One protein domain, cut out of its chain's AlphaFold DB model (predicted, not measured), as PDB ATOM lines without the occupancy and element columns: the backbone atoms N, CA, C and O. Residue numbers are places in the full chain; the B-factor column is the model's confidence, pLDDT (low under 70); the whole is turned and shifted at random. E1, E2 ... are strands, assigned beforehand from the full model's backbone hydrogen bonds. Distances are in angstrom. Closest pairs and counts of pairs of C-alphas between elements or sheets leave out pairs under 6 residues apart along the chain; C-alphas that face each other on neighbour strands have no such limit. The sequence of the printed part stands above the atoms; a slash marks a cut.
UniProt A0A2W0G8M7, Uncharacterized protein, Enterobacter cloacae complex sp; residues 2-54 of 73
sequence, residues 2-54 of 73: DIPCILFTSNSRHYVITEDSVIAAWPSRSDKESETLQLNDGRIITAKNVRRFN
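This is residues 2 to 54 of the 73 residues of an uncharacterized protein of Enterobacter cloacae complex sp (UniProt A0A2W0G8M7). What shape do these atoms make? They make a small, only partly closed barrel: one strongly twisted antiparallel sheet of five strands folds over at the bend in E5, which joins the hairpin of E1 and E2 to the hairpin of E3 and E4. The barrel stays open between the edge strands E2 and E3, which meet only through their link. What is it built of, and how large is it? The printed part has 53 residues with no named helix and five named strands, E1 to E5 along the chain, in the sheet order E2 E1 E5 E4 E3; the class is all strand. It is compact, with a radius of gyration of the C-alphas of 10.5 A, and elongated, with spans of 33 by 20 by 17 A.

Where do the first two strands run? E1 is residues 3 to 10, 21.6 A long, from C-alpha 3 at (122.463, 85.158, 94.943). E2 is residues 13 to 18, 16.9 A long. Where do the other strands run? E3 is residues 22 to 27, 14.0 A long, and E4 is residues 34 to 39, 15.8 A long. E5, the longest strand by residues, is residues 44 to 54, 22.9 A from first to last C-alpha; it bends by 93 degrees at Lys 48, C-alpha (113.502, 104.181, 97.706), and ends at C-alpha 54, (125.738, 90.120, 93.940).

How does E1 stand to its neighbours? E1 and E2 are a hairpin, antiparallel at 157 degrees, with N 6 and O 17 within hydrogen-bond range at 2.8 A. E1 is also antiparallel to E5 at 140 degrees; the C-alphas of Pro 4 and Asn 54 face each other at 4.4 A, and N 7 and O 51 are 2.8 A apart. How do E3, E4 and E5 follow? They form a meander, each strand the antiparallel neighbour of the one before. E3 and E4 stand at 162 degrees, with N 36 and O 26 at 2.8 A; between E4 and E5, N 35 and O 47 are 2.8 A apart. What does the bend divide? The pairing is staggered: residues 44 to 48 of E5 pair with E4, residues 48 to 54 with E1. E1 is apart from E3 and E4, and E2 is apart from E4.

How far does the printed part reach? The two C-alphas farthest apart, of Asp 2 and Ser 30, are 33.7 A apart, while the first and last printed C-alphas are 5.9 A apart. Are there cuts or long links? The printed part has no cut and no long link; the link E3 to E4, six residues, is short but not tight, and the others are tight. Where is confidence low? The mean pLDDT of the printed part is 89.1, and residue 2 alone is under 70.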
ATOM      1  N   ASP A   2     126.497  82.919  93.499       68.88
ATOM      2  CA  ASP A   2     126.012  84.252  93.862       68.88
ATOM      3  C   ASP A   2     124.490  84.237  93.907       68.88
ATOM      4  O   ASP A   2     123.863  83.680  93.006       68.88
ATOM      5  N   ILE A   3     123.898  84.858  94.926       78.50
ATOM      6  CA  ILE A   3     122.463  85.158  94.943       78.50
ATOM      7  C   ILE A   3     122.329  86.677  94.781       78.50
ATOM      8  O   ILE A   3     122.712  87.411  95.697       78.50
ATOM      9  N   PRO A   4     121.856  87.169  93.622       85.25
ATOM     10  CA  PRO A   4     121.605  88.587  93.418       85.25
ATOM     11  C   PRO A   4     120.460  89.075  94.308       85.25
ATOM     12  O   PRO A   4     119.392  88.459  94.386       85.25
ATOM     13  N   CYS A   5     120.688  90.193  94.988       88.94
ATOM     14  CA  CYS A   5     119.769  90.763  95.963       88.94
ATOM     15  C   CYS A   5     119.564  92.261  95.729       88.94
ATOM     16  O   CYS A   5     120.460  92.983  95.287       88.94
ATOM     17  N   ILE A   6     118.392  92.742  96.128       89.75
ATOM     18  CA  ILE A   6     117.997  94.146  96.084       89.75
ATOM     19  C   ILE A   6     117.694  94.611  97.509       89.75
ATOM     20  O   ILE A   6     116.801  94.075  98.163       89.75
ATOM     21  N   LEU A   7     118.419  95.625  97.979       91.25
ATOM     22  CA  LEU A   7     118.153  96.353  99.221       91.25
ATOM     23  C   LEU A   7     117.412  97.645  98.891       91.25
ATOM     24  O   LEU A   7     117.837  98.395  98.013       91.25
ATOM     25  N   PHE A   8     116.351  97.951  99.623       92.00
ATOM     26  CA  PHE A   8     115.622  99.206  99.456       92.00
ATOM     27  C   PHE A   8     114.894  99.618 100.735       92.00
ATOM     28  O   PHE A   8     114.812  98.864 101.705       92.00
ATOM     29  N   THR A   9     114.351 100.833 100.737       91.69
ATOM     30  CA  THR A   9     113.449 101.333 101.777       91.69
ATOM     31  C   THR A   9     112.033 101.449 101.222       91.69
ATOM     32  O   THR A   9     111.833 102.017 100.153       91.69
ATOM     33  N   SER A  10     111.033 100.958 101.947       90.56
ATOM     34  CA  SER A  10     109.615 101.162 101.633       90.56
ATOM     35  C   SER A  10     108.844 101.415 102.921       90.56
ATOM     36  O   SER A  10     109.168 100.823 103.945       90.56
ATOM     37  N   ASN A  11     107.871 102.331 102.923       89.50
ATOM     38  CA  ASN A  11     107.113 102.696 104.132       89.50
ATOM     39  C   ASN A  11     108.006 102.936 105.371       89.50
ATOM     40  O   ASN A  11     107.713 102.464 106.469       89.50
ATOM     41  N   SER A  12     109.135 103.627 105.172       87.56
ATOM     42  CA  SER A  12     110.142 103.917 106.209       87.56
ATOM     43  C   SER A  12     110.819 102.690 106.843       87.56
ATOM     44  O   SER A  12     111.396 102.800 107.922       87.56
ATOM     45  N   ARG A  13     110.784 101.523 106.188       90.94
ATOM     46  CA  ARG A  13     111.443 100.280 106.624       90.94
ATOM     47  C   ARG A  13     112.402  99.760 105.558       90.94
ATOM     48  O   ARG A  13     112.162  99.959 104.370       90.94
ATOM     49  N   HIS A  14     113.480  99.104 105.981       90.06
ATOM     50  CA  HIS A  14     114.444  98.468 105.081       90.06
ATOM     51  C   HIS A  14     114.001  97.055 104.705       90.06
ATOM     52  O   HIS A  14     113.516  96.311 105.554       90.06
ATOM     53  N   TYR A  15     114.208  96.692 103.446       89.44
ATOM     54  CA  TYR A  15     113.866  95.390 102.890       89.44
ATOM     55  C   TYR A  15     115.008  94.860 102.039       89.44
ATOM     56  O   TYR A  15     115.666  95.628 101.337       89.44
ATOM     57  N   VAL A  16     115.187  93.542 102.074       90.94
ATOM     58  CA  VAL A  16     116.059  92.799 101.166       90.94
ATOM     59  C   VAL A  16     115.211  91.743 100.472       90.94
ATOM     60  O   VAL A  16     114.498  90.995 101.140       90.94
ATOM     61  N   ILE A  17     115.279  91.693  99.146       89.94
ATOM     62  CA  ILE A  17     114.656  90.645  98.328       89.94
ATOM     63  C   ILE A  17     115.689  90.060  97.369       89.94
ATOM     64  O   ILE A  17     116.672  90.726  97.044       89.94
ATOM     65  N   THR A  18     115.461  88.840  96.891       90.88
ATOM     66  CA  THR A  18     116.230  88.308  95.760       90.88
ATOM     67  C   THR A  18     115.786  88.988  94.471       90.88
ATOM     68  O   THR A  18     114.617  89.351  94.322       90.88
ATOM     69  N   GLU A  19     116.706  89.153  93.528       88.62
ATOM     70  CA  GLU A  19     116.380  89.733  92.222       88.62
ATOM     71  C   GLU A  19     115.385  88.851  91.449       88.62
ATOM     72  O   GLU A  19     114.459  89.372  90.834       88.62
ATOM     73  N   ASP A  20     115.460  87.527  91.623       91.00
ATOM     74  CA  ASP A  20     114.514  86.549  91.057       91.00
ATOM     75  C   ASP A  20     113.067  86.719  91.554       91.00
ATOM     76  O   ASP A  20     112.122  86.219  90.942       91.00
ATOM     77  N   SER A  21     112.866  87.417  92.677       91.31
ATOM     78  CA  SER A  21     111.522  87.715  93.181       91.31
ATOM     79  C   SER A  21     110.841  88.848  92.407       91.31
ATOM     80  O   SER A  21     109.637  89.049  92.576       91.31
ATOM     81  N   VAL A  22     111.576  89.599  91.578       93.75
ATOM     82  CA  VAL A  22     111.079  90.764  90.836       93.75
ATOM     83  C   VAL A  22     110.723  90.371  89.403       93.75
ATOM     84  O   VAL A  22     111.579  89.983  88.618       93.75
ATOM     85  N   ILE A  23     109.451  90.535  89.034       95.69
ATOM     86  CA  ILE A  23     108.976  90.359  87.652       95.69
ATOM     87  C   ILE A  23     109.346  91.574  86.800       95.69
ATOM     88  O   ILE A  23     109.748  91.440  85.645       95.69
ATOM     89  N   ALA A  24     109.147  92.772  87.346       93.50
ATOM     90  CA  ALA A  24     109.362  94.017  86.630       93.50
ATOM     91  C   ALA A  24     109.715  95.146  87.594       93.50
ATOM     92  O   ALA A  24     109.252  95.180  88.736       93.50
ATOM     93  N   ALA A  25     110.517  96.088  87.108       92.94
ATOM     94  CA  ALA A  25     110.922  97.265  87.852       92.94
ATOM     95  C   ALA A  25     110.942  98.492  86.935       92.94
ATOM     96  O   ALA A  25     111.402  98.410  85.793       92.94
ATOM     97  N   TRP A  26     110.417  99.622  87.403       94.31
ATOM     98  CA  TRP A  26     110.409 100.870  86.639       94.31
ATOM     99  C   TRP A  26     110.557 102.091  87.548       94.31
ATOM    100  O   TRP A  26     110.056 102.084  88.673       94.31
ATOM    101  N   PRO A  27     111.209 103.173  87.084       90.94
ATOM    102  CA  PRO A  27     111.292 104.403  87.858       90.94
ATOM    103  C   PRO A  27     109.894 104.988  88.079       90.94
ATOM    104  O   PRO A  27     109.035 104.958  87.189       90.94
ATOM    105  N   SER A  28     109.659 105.551  89.261       84.31
ATOM    106  CA  SER A  28     108.418 106.267  89.536       84.31
ATOM    107  C   SER A  28     108.334 107.529  88.673       84.31
ATOM    108  O   SER A  28     109.306 108.261  88.483       84.31
ATOM    109  N   ARG A  29     107.137 107.803  88.139       78.00
ATOM    110  CA  ARG A  29     106.883 109.003  87.323       78.00
ATOM    111  C   ARG A  29     106.826 110.282  88.158       78.00
ATOM    112  O   ARG A  29     107.122 111.351  87.634       78.00
ATOM    113  N   SER A  30     106.402 110.179  89.416       78.25
ATOM    114  CA  SER A  30     106.189 111.318  90.317       78.25
ATOM    115  C   SER A  30     107.374 111.593  91.240       78.25
ATOM    116  O   SER A  30     107.515 112.713  91.721       78.25
ATOM    117  N   ASP A  31     108.230 110.598  91.475       82.19
ATOM    118  CA  ASP A  31     109.377 110.693  92.373       82.19
ATOM    119  C   ASP A  31     110.600 110.053  91.709       82.19
ATOM    120  O   ASP A  31     110.680 108.835  91.578       82.19
ATOM    121  N   LYS A  32     111.560 110.884  91.292       76.94
ATOM    122  CA  LYS A  32     112.772 110.426  90.594       76.94
ATOM    123  C   LYS A  32     113.704 109.594  91.481       76.94
ATOM    124  O   LYS A  32     114.602 108.950  90.949       76.94
ATOM    125  N   GLU A  33     113.506 109.609  92.797       84.19
ATOM    126  CA  GLU A  33     114.287 108.822  93.760       84.19
ATOM    127  C   GLU A  33     113.616 107.487  94.121       84.19
ATOM    128  O   GLU A  33     114.159 106.704  94.905       84.19
ATOM    129  N   SER A  34     112.436 107.225  93.551       89.19
ATOM    130  CA  SER A  34     111.668 106.008  93.785       89.19
ATOM    131  C   SER A  34     111.639 105.097  92.559       89.19
ATOM    132  O   SER A  34     111.518 105.537  91.418       89.19
ATOM    133  N   GLU A  35     111.638 103.798  92.817       93.56
ATOM    134  CA  GLU A  35     111.432 102.724  91.853       93.56
ATOM    135  C   GLU A  35     110.182 101.935  92.258       93.56
ATOM    136  O   GLU A  35     109.927 101.710  93.440       93.56
ATOM    137  N   THR A  36     109.357 101.532  91.301       94.06
ATOM    138  CA  THR A  36     108.261 100.594  91.536       94.06
ATOM    139  C   THR A  36     108.727  99.196  91.167       94.06
ATOM    140  O   THR A  36     109.198  98.983  90.054       94.06
ATOM    141  N   LEU A  37     108.581  98.257  92.099       94.50
ATOM    142  CA  LEU A  37     108.909  96.845  91.929       94.50
ATOM    143  C   LEU A  37     107.616  96.029  91.915       94.50
ATOM    144  O   LEU A  37     106.807  96.141  92.837       94.50
ATOM    145  N   GLN A  38     107.433  95.197  90.896       95.25
ATOM    146  CA  GLN A  38     106.390  94.179  90.846       95.25
ATOM    147  C   GLN A  38     107.001  92.825  91.200       95.25
ATOM    148  O   GLN A  38     107.907  92.356  90.510       95.25
ATOM    149  N   LEU A  39     106.504  92.205  92.267       94.19
ATOM    150  CA  LEU A  39     106.971  90.907  92.744       94.19
ATOM    151  C   LEU A  39     106.215  89.742  92.097       94.19
ATOM    152  O   LEU A  39     105.108  89.903  91.578       94.19
ATOM    153  N   ASN A  40     106.816  88.556  92.167       94.31
ATOM    154  CA  ASN A  40     106.268  87.306  91.639       94.31
ATOM    155  C   ASN A  40     104.923  86.877  92.253       94.31
ATOM    156  O   ASN A  40     104.121  86.234  91.583       94.31
ATOM    157  N   ASP A  41     104.648  87.285  93.487       91.25
ATOM    158  CA  ASP A  41     103.382  87.056  94.187       91.25
ATOM    159  C   ASP A  41     102.304  88.116  93.891       91.25
ATOM    160  O   ASP A  41     101.237  88.120  94.504       91.25
ATOM    161  N   GLY A  42     102.574  89.024  92.950       91.19
ATOM    162  CA  GLY A  42     101.655  90.076  92.527       91.19
ATOM    163  C   GLY A  42     101.703  91.345  93.379       91.19
ATOM    164  O   GLY A  42     101.015  92.312  93.044       91.19
ATOM    165  N   ARG A  43     102.513  91.404  94.447       92.19
ATOM    166  CA  ARG A  43     102.684  92.637  95.230       92.19
ATOM    167  C   ARG A  43     103.411  93.708  94.418       92.19
ATOM    168  O   ARG A  43     104.381  93.433  93.717       92.19
ATOM    169  N   ILE A  44     102.961  94.953  94.568       93.19
ATOM    170  CA  ILE A  44     103.602  96.136  93.986       93.19
ATOM    171  C   ILE A  44     104.158  96.985  95.123       93.19
ATOM    172  O   ILE A  44     103.427  97.382  96.030       93.19
ATOM    173  N   ILE A  45     105.455  97.270  95.070       91.88
ATOM    174  CA  ILE A  45     106.182  97.990  96.112       91.88
ATOM    175  C   ILE A  45     106.749  99.278  95.529       91.88
ATOM    176  O   ILE A  45     107.390  99.269  94.484       91.88
ATOM    177  N   THR A  46     106.554 100.393  96.235       93.88
ATOM    178  CA  THR A  46     107.337 101.612  95.993       93.88
ATOM    179  C   THR A  46     108.597 101.559  96.844       93.88
ATOM    180  O   THR A  46     108.521 101.519  98.075       93.88
ATOM    181  N   ALA A  47     109.743 101.532  96.186       93.12
ATOM    182  CA  ALA A  47     111.059 101.358  96.765       93.12
ATOM    183  C   ALA A  47     111.874 102.648  96.607       93.12
ATOM    184  O   ALA A  47     111.903 103.251  95.542       93.12
ATOM    185  N   LYS A  48     112.551 103.064  97.672       93.69
ATOM    186  CA  LYS A  48     113.502 104.181  97.706       93.69
ATOM    187  C   LYS A  48     114.889 103.661  98.039       93.69
ATOM    188  O   LYS A  48     115.011 102.592  98.637       93.69
ATOM    189  N   ASN A  49     115.926 104.434  97.719       90.31
ATOM    190  CA  ASN A  49     117.319 104.078  98.028       90.31
ATOM    191  C   ASN A  49     117.698 102.670  97.534       90.31
ATOM    192  O   ASN A  49     118.362 101.918  98.249       90.31
ATOM    193  N   VAL A  50     117.234 102.298  96.338       89.56
ATOM    194  CA  VAL A  50     117.420 100.950  95.795       89.56
ATOM    195  C   VAL A  50     118.897 100.697  95.504       89.56
ATOM    196  O   VAL A  50     119.550 101.473  94.807       89.56
ATOM    197  N   ARG A  51     119.432  99.598  96.033       89.44
ATOM    198  CA  ARG A  51     120.802  99.134  95.799       89.44
ATOM    199  C   ARG A  51     120.777  97.655  95.437       89.44
ATOM    200  O   ARG A  51     120.146  96.866  96.132       89.44
ATOM    201  N   ARG A  52     121.466  97.292  94.360       88.50
ATOM    202  CA  ARG A  52     121.547  95.919  93.846       88.50
ATOM    203  C   ARG A  52     122.943  95.368  94.101       88.50
ATOM    204  O   ARG A  52     123.922  96.080  93.879       88.50
ATOM    205  N   PHE A  53     123.027  94.135  94.590       84.50
ATOM    206  CA  PHE A  53     124.280  93.493  94.982       84.50
ATOM    207  C   PHE A  53     124.301  92.028  94.547       84.50
ATOM    208  O   PHE A  53     123.295  91.336  94.678       84.50
ATOM    209  N   ASN A  54     125.470  91.544  94.130       73.31
ATOM    210  CA  ASN A  54     125.738  90.120  93.940       73.31
ATOM    211  C   ASN A  54     126.460  89.597  95.190       73.31
ATOM    212  O   ASN A  54     127.514  90.128  95.544       73.31
TER     213      ASN A  54